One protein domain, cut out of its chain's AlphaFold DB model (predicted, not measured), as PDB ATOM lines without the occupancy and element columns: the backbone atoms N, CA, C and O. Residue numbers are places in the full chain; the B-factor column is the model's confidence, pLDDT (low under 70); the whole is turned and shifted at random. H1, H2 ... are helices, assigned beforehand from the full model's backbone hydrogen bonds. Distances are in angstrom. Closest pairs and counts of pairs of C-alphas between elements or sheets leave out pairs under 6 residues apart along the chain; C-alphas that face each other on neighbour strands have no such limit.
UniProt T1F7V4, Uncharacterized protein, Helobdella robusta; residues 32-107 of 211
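This is residues 32 to 107 of the 211 residues of an uncharacterized protein of Helobdella robusta (UniProt T1F7V4). Three long helices, H1, H2 and H4, pack into a small body in which H1 crosses H2 steeply and H4 starts close to H2 and runs past the first turns of H1. The short helix H3 packs on the late part of H2 and on H4, while the far end of H4 and the tail after it, residues 99 to 107, stick out. The printed part has 76 residues with four named helices, H1, H2, H3 and H4 in chain order, and no named strand; its class is all helix. It is only just compact, close to loose, with a radius of gyration of the C-alphas of 13.4 A, and spans 50 by 24 by 16 A.

H4 is residues 87 to 101, 21.7 A from first to last C-alpha, ending at C-alpha 101, (28.256, 43.735, 238.830). H1, residues 35 to 49, measures 20.4 A and begins at C-alpha 35, (35.318, 33.233, 246.907). H2, residues 55 to 69, also measures 20.4 A. H3 is residues 73 to 81, 12.2 A.

H2 and H4 are the hub, touching three helices each. They touch each other at a shallow tilt of 23 degrees, the same way, closest at the C-alphas of Val 63 and Leu 87, 5.5 A; H4 does so with residues 87 to 90 alone. H1 touches H2 at a steep tilt of 51 degrees, opposite ways, closest at the C-alphas of Ser 46 and Ala 62, 5.9 A. With residues 35 to 39 alone, H1 touches H4, closest at the C-alphas of Ile 35 and Val 91, 6.1 A. H2 and H3 form a helical hairpin, H2 touching with residues 67 to 68 alone; the closest C-alphas, of Ile 67 and Met 76, are 6.1 A apart. H3 and H4 form another, at 45 degrees, with the C-alphas of Val 79 and Ile 93 closest, 6.7 A apart. H1 and H3 are apart. In H1, H2 and H3 every O i to N i+4 pair is within hydrogen-bond range; in H4, 9 of 11 are.

The C-alphas farthest apart are those of Glu 52 and Asn 106, 49.8 A. Without residues 99 to 107, which stand free, the body spans 35 by 24 by 16 A. The printed part has no cut, and the three links are tight. Residues 98 to 107 have pLDDT under 70.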
ATOM      1  N   ASP A  32      38.322  42.035 246.383       72.31
ATOM      2  CA  ASP A  32      39.199  41.467 245.349       72.31
ATOM      3  C   ASP A  32      39.601  40.013 245.650       72.31
ATOM      4  O   ASP A  32      40.546  39.474 245.070       72.31
ATOM      5  N   GLN A  33      38.934  39.371 246.613       78.19
ATOM      6  CA  GLN A  33      39.286  38.027 247.050       78.19
ATOM      7  C   GLN A  33      38.439  36.977 246.335       78.19
ATOM      8  O   GLN A  33      37.214  37.053 246.319       78.19
ATOM      9  N   ASN A  34      39.090  35.932 245.820       85.00
ATOM     10  CA  ASN A  34      38.387  34.817 245.202       85.00
ATOM     11  C   ASN A  34      37.563  34.048 246.252       85.00
ATOM     12  O   ASN A  34      38.101  33.520 247.231       85.00
ATOM     13  N   ILE A  35      36.250  33.952 246.029       86.81
ATOM     14  CA  ILE A  35      35.318  33.233 246.907       86.81
ATOM     15  C   ILE A  35      35.706  31.758 247.095       86.81
ATOM     16  O   ILE A  35      35.514  31.201 248.178       86.81
ATOM     17  N   ARG A  36      36.333  31.128 246.092       88.75
ATOM     18  CA  ARG A  36      36.809  29.742 246.167       88.75
ATOM     19  C   ARG A  36      37.931  29.595 247.195       88.75
ATOM     20  O   ARG A  36      37.885  28.664 247.998       88.75
ATOM     21  N   ASP A  37      38.862  30.541 247.268       88.00
ATOM     22  CA  ASP A  37      39.932  30.521 248.275       88.00
ATOM     23  C   ASP A  37      39.365  30.692 249.691       88.00
ATOM     24  O   ASP A  37      39.787  30.021 250.641       88.00
ATOM     25  N   VAL A  38      38.351  31.550 249.837       88.62
ATOM     26  CA  VAL A  38      37.631  31.724 251.106       88.62
ATOM     27  C   VAL A  38      36.893  30.446 251.493       88.62
ATOM     28  O   VAL A  38      37.003  30.019 252.642       88.62
ATOM     29  N   SER A  39      36.214  29.787 250.551       91.12
ATOM     30  CA  SER A  39      35.504  28.526 250.798       91.12
ATOM     31  C   SER A  39      36.443  27.421 251.298       91.12
ATOM     32  O   SER A  39      36.147  26.748 252.287       91.12
ATOM     33  N   GLN A  40      37.638  27.298 250.707       91.75
ATOM     34  CA  GLN A  40      38.652  26.335 251.134       91.75
ATOM     35  C   GLN A  40      39.170  26.653 252.537       91.75
ATOM     36  O   GLN A  40      39.339  25.752 253.366       91.75
ATOM     37  N   LYS A  41      39.386  27.939 252.835       89.44
ATOM     38  CA  LYS A  41      39.795  28.391 254.168       89.44
ATOM     39  C   LYS A  41      38.720  28.101 255.214       89.44
ATOM     40  O   LYS A  41      39.056  27.608 256.291       89.44
ATOM     41  N   VAL A  42      37.449  28.347 254.898       91.44
ATOM     42  CA  VAL A  42      36.305  28.034 255.767       91.44
ATOM     43  C   VAL A  42      36.196  26.525 256.001       91.44
ATOM     44  O   VAL A  42      36.066  26.108 257.147       91.44
ATOM     45  N   ASN A  43      36.336  25.695 254.963       92.06
ATOM     46  CA  ASN A  43      36.320  24.233 255.096       92.06
ATOM     47  C   ASN A  43      37.456  23.736 256.005       92.06
ATOM     48  O   ASN A  43      37.235  22.974 256.947       92.06
ATOM     49  N   ARG A  44      38.681  24.227 255.777       90.12
ATOM     50  CA  ARG A  44      39.839  23.885 256.609       90.12
ATOM     51  C   ARG A  44      39.627  24.294 258.064       90.12
ATOM     52  O   ARG A  44      39.895  23.490 258.951       90.12
ATOM     53  N   LEU A  45      39.158  25.517 258.314       87.81
ATOM     54  CA  LEU A  45      38.893  25.985 259.673       87.81
ATOM     55  C   LEU A  45      37.753  25.195 260.318       87.81
ATOM     56  O   LEU A  45      37.894  24.823 261.470       87.81
ATOM     57  N   SER A  46      36.690  24.847 259.588       89.56
ATOM     58  CA  SER A  46      35.565  24.065 260.128       89.56
ATOM     59  C   SER A  46      36.023  22.691 260.629       89.56
ATOM     60  O   SER A  46      35.634  22.255 261.710       89.56
ATOM     61  N   ARG A  47      36.939  22.038 259.903       89.19
ATOM     62  CA  ARG A  47      37.556  20.770 260.336       89.19
ATOM     63  C   ARG A  47      38.400  20.909 261.606       89.19
ATOM     64  O   ARG A  47      38.461  19.961 262.379       89.19
ATOM     65  N   LEU A  48      39.044  22.059 261.810       87.56
ATOM     66  CA  LEU A  48      39.874  22.336 262.989       87.56
ATOM     67  C   LEU A  48      39.047  22.801 264.195       87.56
ATOM     68  O   LEU A  48      39.374  22.461 265.326       87.56
ATOM     69  N   SER A  49      37.977  23.560 263.959       86.00
ATOM     70  CA  SER A  49      37.060  24.041 264.996       86.00
ATOM     71  C   SER A  49      36.155  22.933 265.519       86.00
ATOM     72  O   SER A  49      35.819  22.916 266.698       86.00
ATOM     73  N   TYR A  50      35.762  21.999 264.652       87.69
ATOM     74  CA  TYR A  50      34.772  20.975 264.973       87.69
ATOM     75  C   TYR A  50      35.258  19.561 264.607       87.69
ATOM     76  O   TYR A  50      34.641  18.884 263.773       87.69
ATOM     77  N   PRO A  51      36.367  19.085 265.202       83.69
ATOM     78  CA  PRO A  51      36.939  17.780 264.862       83.69
ATOM     79  C   PRO A  51      35.980  16.618 265.172       83.69
ATOM     80  O   PRO A  51      35.892  15.678 264.383       83.69
ATOM     81  N   GLU A  52      35.194  16.739 266.244       85.75
ATOM     82  CA  GLU A  52      34.262  15.709 266.735       85.75
ATOM     83  C   GLU A  52      32.949  15.609 265.936       85.75
ATOM     84  O   GLU A  52      32.198  14.647 266.081       85.75
ATOM     85  N   LEU A  53      32.627  16.609 265.107       87.81
ATOM     86  CA  LEU A  53      31.376  16.613 264.344       87.81
ATOM     87  C   LEU A  53      31.483  15.741 263.086       87.81
ATOM     88  O   LEU A  53      32.554  15.585 262.500       87.81
ATOM     89  N   SER A  54      30.358  15.198 262.617       91.12
ATOM     90  CA  SER A  54      30.324  14.514 261.321       91.12
ATOM     91  C   SER A  54      30.565  15.501 260.171       91.12
ATOM     92  O   SER A  54      30.358  16.711 260.316       91.12
ATOM     93  N   ASN A  55      30.997  14.992 259.011       89.44
ATOM     94  CA  ASN A  55      31.228  15.824 257.824       89.44
ATOM     95  C   ASN A  55      29.983  16.639 257.443       89.44
ATOM     96  O   ASN A  55      30.099  17.846 257.263       89.44
ATOM     97  N   ASP A  56      28.806  16.017 257.436       89.06
ATOM     98  CA  ASP A  56      27.549  16.669 257.055       89.06
ATOM     99  C   ASP A  56      27.193  17.843 257.977       89.06
ATOM    100  O   ASP A  56      26.709  18.884 257.536       89.06
ATOM    101  N   ILE A  57      27.436  17.693 259.284       90.00
ATOM    102  CA  ILE A  57      27.170  18.756 260.258       90.00
ATOM    103  C   ILE A  57      28.213  19.868 260.109       90.00
ATOM    104  O   ILE A  57      27.851  21.046 260.086       90.00
ATOM    105  N   ARG A  58      29.495  19.515 259.950       92.50
ATOM    106  CA  ARG A  58      30.566  20.489 259.682       92.50
ATOM    107  C   ARG A  58      30.308  21.312 258.432       92.50
ATOM    108  O   ARG A  58      30.612  22.504 258.430       92.50
ATOM    109  N   GLU A  59      29.778  20.688 257.388       92.19
ATOM    110  CA  GLU A  59      29.465  21.362 256.136       92.19
ATOM    111  C   GLU A  59      28.336  22.374 256.323       92.19
ATOM    112  O   GLU A  59      28.496  23.526 255.932       92.19
ATOM    113  N   LYS A  60      27.272  22.030 257.060       91.62
ATOM    114  CA  LYS A  60      26.215  22.994 257.426       91.62
ATOM    115  C   LYS A  60      26.759  24.216 258.169       91.62
ATOM    116  O   LYS A  60      26.365  25.347 257.880       91.62
ATOM    117  N   PHE A  61      27.676  24.010 259.117       91.06
ATOM    118  CA  PHE A  61      28.340  25.124 259.796       91.06
ATOM    119  C   PHE A  61      29.210  25.927 258.825       91.06
ATOM    120  O   PHE A  61      29.106  27.151 258.786       91.06
ATOM    121  N   ALA A  62      30.018  25.256 258.004       92.00
ATOM    122  CA  ALA A  62      30.877  25.901 257.017       92.00
ATOM    123  C   ALA A  62      30.071  26.775 256.040       92.00
ATOM    124  O   ALA A  62      30.426  27.931 255.831       92.00
ATOM    125  N   VAL A  63      28.951  26.265 255.523       93.31
ATOM    126  CA  VAL A  63      27.983  26.988 254.683       93.31
ATOM    127  C   VAL A  63      27.488  28.244 255.395       93.31
ATOM    128  O   VAL A  63      27.641  29.349 254.878       93.31
ATOM    129  N   LYS A  64      26.975  28.110 256.626       92.62
ATOM    130  CA  LYS A  64      26.492  29.251 257.421       92.62
ATOM    131  C   LYS A  64      27.569  30.323 257.597       92.62
ATOM    132  O   LYS A  64      27.286  31.517 257.502       92.62
ATOM    133  N   HIS A  65      28.801  29.907 257.865       91.69
ATOM    134  CA  HIS A  65      29.908  30.831 258.050       91.69
ATOM    135  C   HIS A  65      30.368  31.488 256.752       91.69
ATOM    136  O   HIS A  65      30.653  32.682 256.770       91.69
ATOM    137  N   LEU A  66      30.394  30.758 255.635       91.25
ATOM    138  CA  LEU A  66      30.730  31.325 254.334       91.25
ATOM    139  C   LEU A  66      29.685  32.360 253.900       91.25
ATOM    140  O   LEU A  66      30.064  33.454 253.501       91.25
ATOM    141  N   ILE A  67      28.390  32.075 254.083       90.75
ATOM    142  CA  ILE A  67      27.305  33.039 253.830       90.75
ATOM    143  C   ILE A  67      27.514  34.318 254.645       90.75
ATOM    144  O   ILE A  67      27.432  35.418 254.110       90.75
ATOM    145  N   ASN A  68      27.817  34.189 255.939       90.19
ATOM    146  CA  ASN A  68      28.055  35.345 256.809       90.19
ATOM    147  C   ASN A  68      29.373  36.076 256.506       90.19
ATOM    148  O   ASN A  68      29.548  37.220 256.930       90.19
ATOM    149  N   ALA A  69      30.307  35.426 255.811       89.25
ATOM    150  CA  ALA A  69      31.538  36.053 255.362       89.25
ATOM    151  C   ALA A  69      31.312  36.955 254.140       89.25
ATOM    152  O   ALA A  69      32.112  37.864 253.930       89.25
ATOM    153  N   ILE A  70      30.243  36.757 253.361       87.81
ATOM    154  CA  ILE A  70      29.915  37.605 252.207       87.81
ATOM    155  C   ILE A  70      29.619  39.028 252.698       87.81
ATOM    156  O   ILE A  70      28.667  39.265 253.440       87.81
ATOM    157  N   GLY A  71      30.452  39.990 252.288       81.88
ATOM    158  CA  GLY A  71      30.297  41.394 252.677       81.88
ATOM    159  C   GLY A  71      29.145  42.107 251.962       81.88
ATOM    160  O   GLY A  71      28.532  43.009 252.534       81.88
ATOM    161  N   ASN A  72      28.831  41.698 250.728       84.44
ATOM    162  CA  ASN A  72      27.720  42.251 249.957       84.44
ATOM    163  C   ASN A  72      26.385  41.701 250.487       84.44
ATOM    164  O   ASN A  72      26.106  40.505 250.383       84.44
ATOM    165  N   LYS A  73      25.555  42.581 251.059       85.69
ATOM    166  CA  LYS A  73      24.277  42.195 251.668       85.69
ATOM    167  C   LYS A  73      23.286  41.647 250.648       85.69
ATOM    168  O   LYS A  73      22.587  40.699 250.984       85.69
ATOM    169  N   ASP A  74      23.249  42.192 249.435       84.94
ATOM    170  CA  ASP A  74      22.292  41.776 248.404       84.94
ATOM    171  C   ASP A  74      22.589  40.341 247.957       84.94
ATOM    172  O   ASP A  74      21.705  39.483 247.971       84.94
ATOM    173  N   ILE A  75      23.867  40.048 247.695       85.31
ATOM    174  CA  ILE A  75      24.337  38.693 247.375       85.31
ATOM    175  C   ILE A  75      24.112  37.757 248.566       85.31
ATOM    176  O   ILE A  75      23.611  36.653 248.394       85.31
ATOM    177  N   MET A  76      24.417  38.192 249.793       88.69
ATOM    178  CA  MET A  76      24.172  37.385 250.993       88.69
ATOM    179  C   MET A  76      22.685  37.017 251.141       88.69
ATOM    180  O   MET A  76      22.380  35.873 251.474       88.69
ATOM    181  N   PHE A  77      21.758  37.955 250.921       89.00
ATOM    182  CA  PHE A  77      20.322  37.676 250.980       89.00
ATOM    183  C   PHE A  77      19.882  36.731 249.865       89.00
ATOM    184  O   PHE A  77      19.162  35.778 250.148       89.00
ATOM    185  N   TYR A  78      20.371  36.937 248.640       88.19
ATOM    186  CA  TYR A  78      20.092  36.044 247.519       88.19
ATOM    187  C   TYR A  78      20.574  34.613 247.788       88.19
ATOM    188  O   TYR A  78      19.824  33.655 247.628       88.19
ATOM    189  N   VAL A  79      21.809  34.459 248.271       88.69
ATOM    190  CA  VAL A  79      22.372  33.155 248.644       88.69
ATOM    191  C   VAL A  79      21.561  32.518 249.775       88.69
ATOM    192  O   VAL A  79      21.317  31.318 249.734       88.69
ATOM    193  N   LYS A  80      21.105  33.291 250.771       89.25
ATOM    194  CA  LYS A  80      20.253  32.764 251.852       89.25
ATOM    195  C   LYS A  80      18.912  32.242 251.343       89.25
ATOM    196  O   LYS A  80      18.489  31.190 251.804       89.25
ATOM    197  N   ASP A  81      18.284  32.947 250.407       89.94
ATOM    198  CA  ASP A  81      16.995  32.559 249.817       89.94
ATOM    199  C   ASP A  81      17.087  31.244 249.023       89.94
ATOM    200  O   ASP A  81      16.148  30.455 248.987       89.94
ATOM    201  N   LYS A  82      18.256  30.960 248.437       88.94
ATOM    202  CA  LYS A  82      18.529  29.705 247.722       88.94
ATOM    203  C   LYS A  82      18.798  28.500 248.626       88.94
ATOM    204  O   LYS A  82      18.881  27.392 248.107       88.94
ATOM    205  N   GLU A  83      18.945  28.707 249.935       90.25
ATOM    206  CA  GLU A  83      19.213  27.663 250.935       90.25
ATOM    207  C   GLU A  83      20.292  26.631 250.519       90.25
ATOM    208  O   GLU A  83      20.028  25.422 250.500       90.25
ATOM    209  N   PRO A  84      21.526  27.068 250.191       90.88
ATOM    210  CA  PRO A  84      22.575  26.163 249.744       90.88
ATOM    211  C   PRO A  84      22.952  25.172 250.845       90.88
ATOM    212  O   PRO A  84      23.032  25.510 252.031       90.88
ATOM    213  N   ARG A  85      23.213  23.933 250.439       90.81
ATOM    214  CA  ARG A  85      23.593  22.823 251.320       90.81
ATOM    215  C   ARG A  85      25.086  22.551 251.304       90.81
ATOM    216  O   ARG A  85      25.585  21.963 252.262       90.81
ATOM    217  N   THR A  86      25.781  22.983 250.255       92.25
ATOM    218  CA  THR A  86      27.214  22.746 250.067       92.25
ATOM    219  C   THR A  86      27.984  24.052 249.891       92.25
ATOM    220  O   THR A  86      27.436  25.089 249.509       92.25
ATOM    221  N   LEU A  87      29.287  24.020 250.192       90.38
ATOM    222  CA  LEU A  87      30.160  25.178 249.959       90.38
ATOM    223  C   LEU A  87      30.291  25.504 248.467       90.38
ATOM    224  O   LEU A  87      30.371  26.678 248.107       90.38
ATOM    225  N   ASP A  88      30.291  24.477 247.618       90.62
ATOM    226  CA  ASP A  88      30.411  24.631 246.168       90.62
ATOM    227  C   ASP A  88      29.187  25.335 245.569       90.62
ATOM    228  O   ASP A  88      29.344  26.199 244.709       90.62
ATOM    229  N   GLU A  89      27.981  25.057 246.078       89.94
ATOM    230  CA  GLU A  89      26.766  25.785 245.687       89.94
ATOM    231  C   GLU A  89      26.872  27.281 245.996       89.94
ATOM    232  O   GLU A  89      26.522  28.105 245.154       89.94
ATOM    233  N   ILE A  90      27.401  27.657 247.168       89.69
ATOM    234  CA  ILE A  90      27.612  29.076 247.502       89.69
ATOM    235  C   ILE A  90      28.595  29.712 246.519       89.69
ATOM    236  O   ILE A  90      28.340  30.809 246.027       89.69
ATOM    237  N   VAL A  91      29.716  29.039 246.244       90.38
ATOM    238  CA  VAL A  91      30.737  29.531 245.309       90.38
ATOM    239  C   VAL A  91      30.126  29.764 243.931       90.38
ATOM    240  O   VAL A  91      30.343  30.832 243.367       90.38
ATOM    241  N   GLN A  92      29.335  28.815 243.429       89.12
ATOM    242  CA  GLN A  92      28.672  28.932 242.135       89.12
ATOM    243  C   GLN A  92      27.704  30.118 242.108       89.12
ATOM    244  O   GLN A  92      27.806  30.971 241.235       89.12
ATOM    245  N   ILE A  93      26.825  30.227 243.111       87.19
ATOM    246  CA  ILE A  93      25.845  31.317 243.184       87.19
ATOM    247  C   ILE A  93      26.544  32.680 243.219       87.19
ATOM    248  O   ILE A  93      26.113  33.604 242.537       87.19
ATOM    249  N   VAL A  94      27.604  32.832 244.016       85.62
ATOM    250  CA  VAL A  94      28.335  34.105 244.109       85.62
ATOM    251  C   VAL A  94      29.013  34.437 242.781       85.62
ATOM    252  O   VAL A  94      28.876  35.560 242.311       85.62
ATOM    253  N   GLN A  95      29.659  33.463 242.135       84.56
ATOM    254  CA  GLN A  95      30.312  33.659 240.836       84.56
ATOM    255  C   GLN A  95      29.322  34.054 239.733       84.56
ATOM    256  O   GLN A  95      29.602  34.970 238.963       84.56
ATOM    257  N   ASP A  96      28.145  33.430 239.707       79.69
ATOM    258  CA  ASP A  96      27.088  33.752 238.744       79.69
ATOM    259  C   ASP A  96      26.513  35.170 238.967       79.69
ATOM    260  O   ASP A  96      25.982  35.782 238.040       79.69
ATOM    261  N   ASN A  97      26.615  35.712 240.189       72.25
ATOM    262  CA  ASN A  97      26.154  37.062 240.537       72.25
ATOM    263  C   ASN A  97      27.246  38.140 240.401       72.25
ATOM    264  O   ASN A  97      26.909  39.283 240.099       72.25
ATOM    265  N   ASP A  98      28.530  37.812 240.565       63.22
ATOM    266  CA  ASP A  98      29.633  38.748 240.287       63.22
ATOM    267  C   ASP A  98      29.641  39.159 238.799       63.22
ATOM    268  O   ASP A  98      29.926  40.308 238.457       63.22
ATOM    269  N   GLU A  99      29.188  38.269 237.906       52.69
ATOM    270  CA  GLU A  99      28.999  38.556 236.477       52.69
ATOM    271  C   GLU A  99      27.898  39.610 236.193       52.69
ATOM    272  O   GLU A  99      27.807  40.154 235.084       52.69
ATOM    273  N   PHE A 100      27.063  39.945 237.190       43.34
ATOM    274  CA  PHE A 100      26.087  41.038 237.107       43.34
ATOM    275  C   PHE A 100      26.652  42.401 237.527       43.34
ATOM    276  O   PHE A 100      26.161  43.419 237.027       43.34
ATOM    277  N   ASP A 101      27.674  42.459 238.389       46.66
ATOM    278  CA  ASP A 101      28.256  43.735 238.830       46.66
ATOM    279  C   ASP A 101      29.084  44.398 237.713       46.66
ATOM    280  O   ASP A 101      28.987  45.615 237.523       46.66
ATOM    281  N   ASP A 102      29.759  43.615 236.863       47.00
ATOM    282  CA  ASP A 102      30.451  44.142 235.674       47.00
ATOM    283  C   ASP A 102      29.472  44.722 234.633       47.00
ATOM    284  O   ASP A 102      29.756  45.728 233.969       47.00
ATOM    285  N   LYS A 103      28.258  44.162 234.535       42.06
ATOM    286  CA  LYS A 103      27.198  44.653 233.635       42.06
ATOM    287  C   LYS A 103      26.409  45.835 234.208       42.06
ATOM    288  O   LYS A 103      25.751  46.553 233.452       42.06
ATOM    289  N   LYS A 104      26.522  46.120 235.511       43.09
ATOM    290  CA  LYS A 104      25.920  47.305 236.153       43.09
ATOM    291  C   LYS A 104      26.653  48.615 235.838       43.09
ATOM    292  O   LYS A 104      26.167  49.679 236.214       43.09
ATOM    293  N   SER A 105      27.770  48.558 235.109       46.19
ATOM    294  CA  SER A 105      28.411  49.739 234.518       46.19
ATOM    295  C   SER A 105      27.619  50.340 233.340       46.19
ATOM    296  O   SER A 105      27.826  51.507 233.024       46.19
ATOM    297  N   ASN A 106      26.662  49.601 232.755       43.75
ATOM    298  CA  ASN A 106      25.789  50.082 231.670       43.75
ATOM    299  C   ASN A 106      24.288  50.086 232.007       43.75
ATOM    300  O   ASN A 106      23.467  50.437 231.157       43.75
ATOM    301  N   VAL A 107      23.898  49.745 233.238       43.38
ATOM    302  CA  VAL A 107      22.517  49.969 233.679       43.38
ATOM    303  C   VAL A 107      22.407  51.435 234.067       43.38
ATOM    304  O   VAL A 107      22.885  51.840 235.125       43.38
TER     305      VAL A 107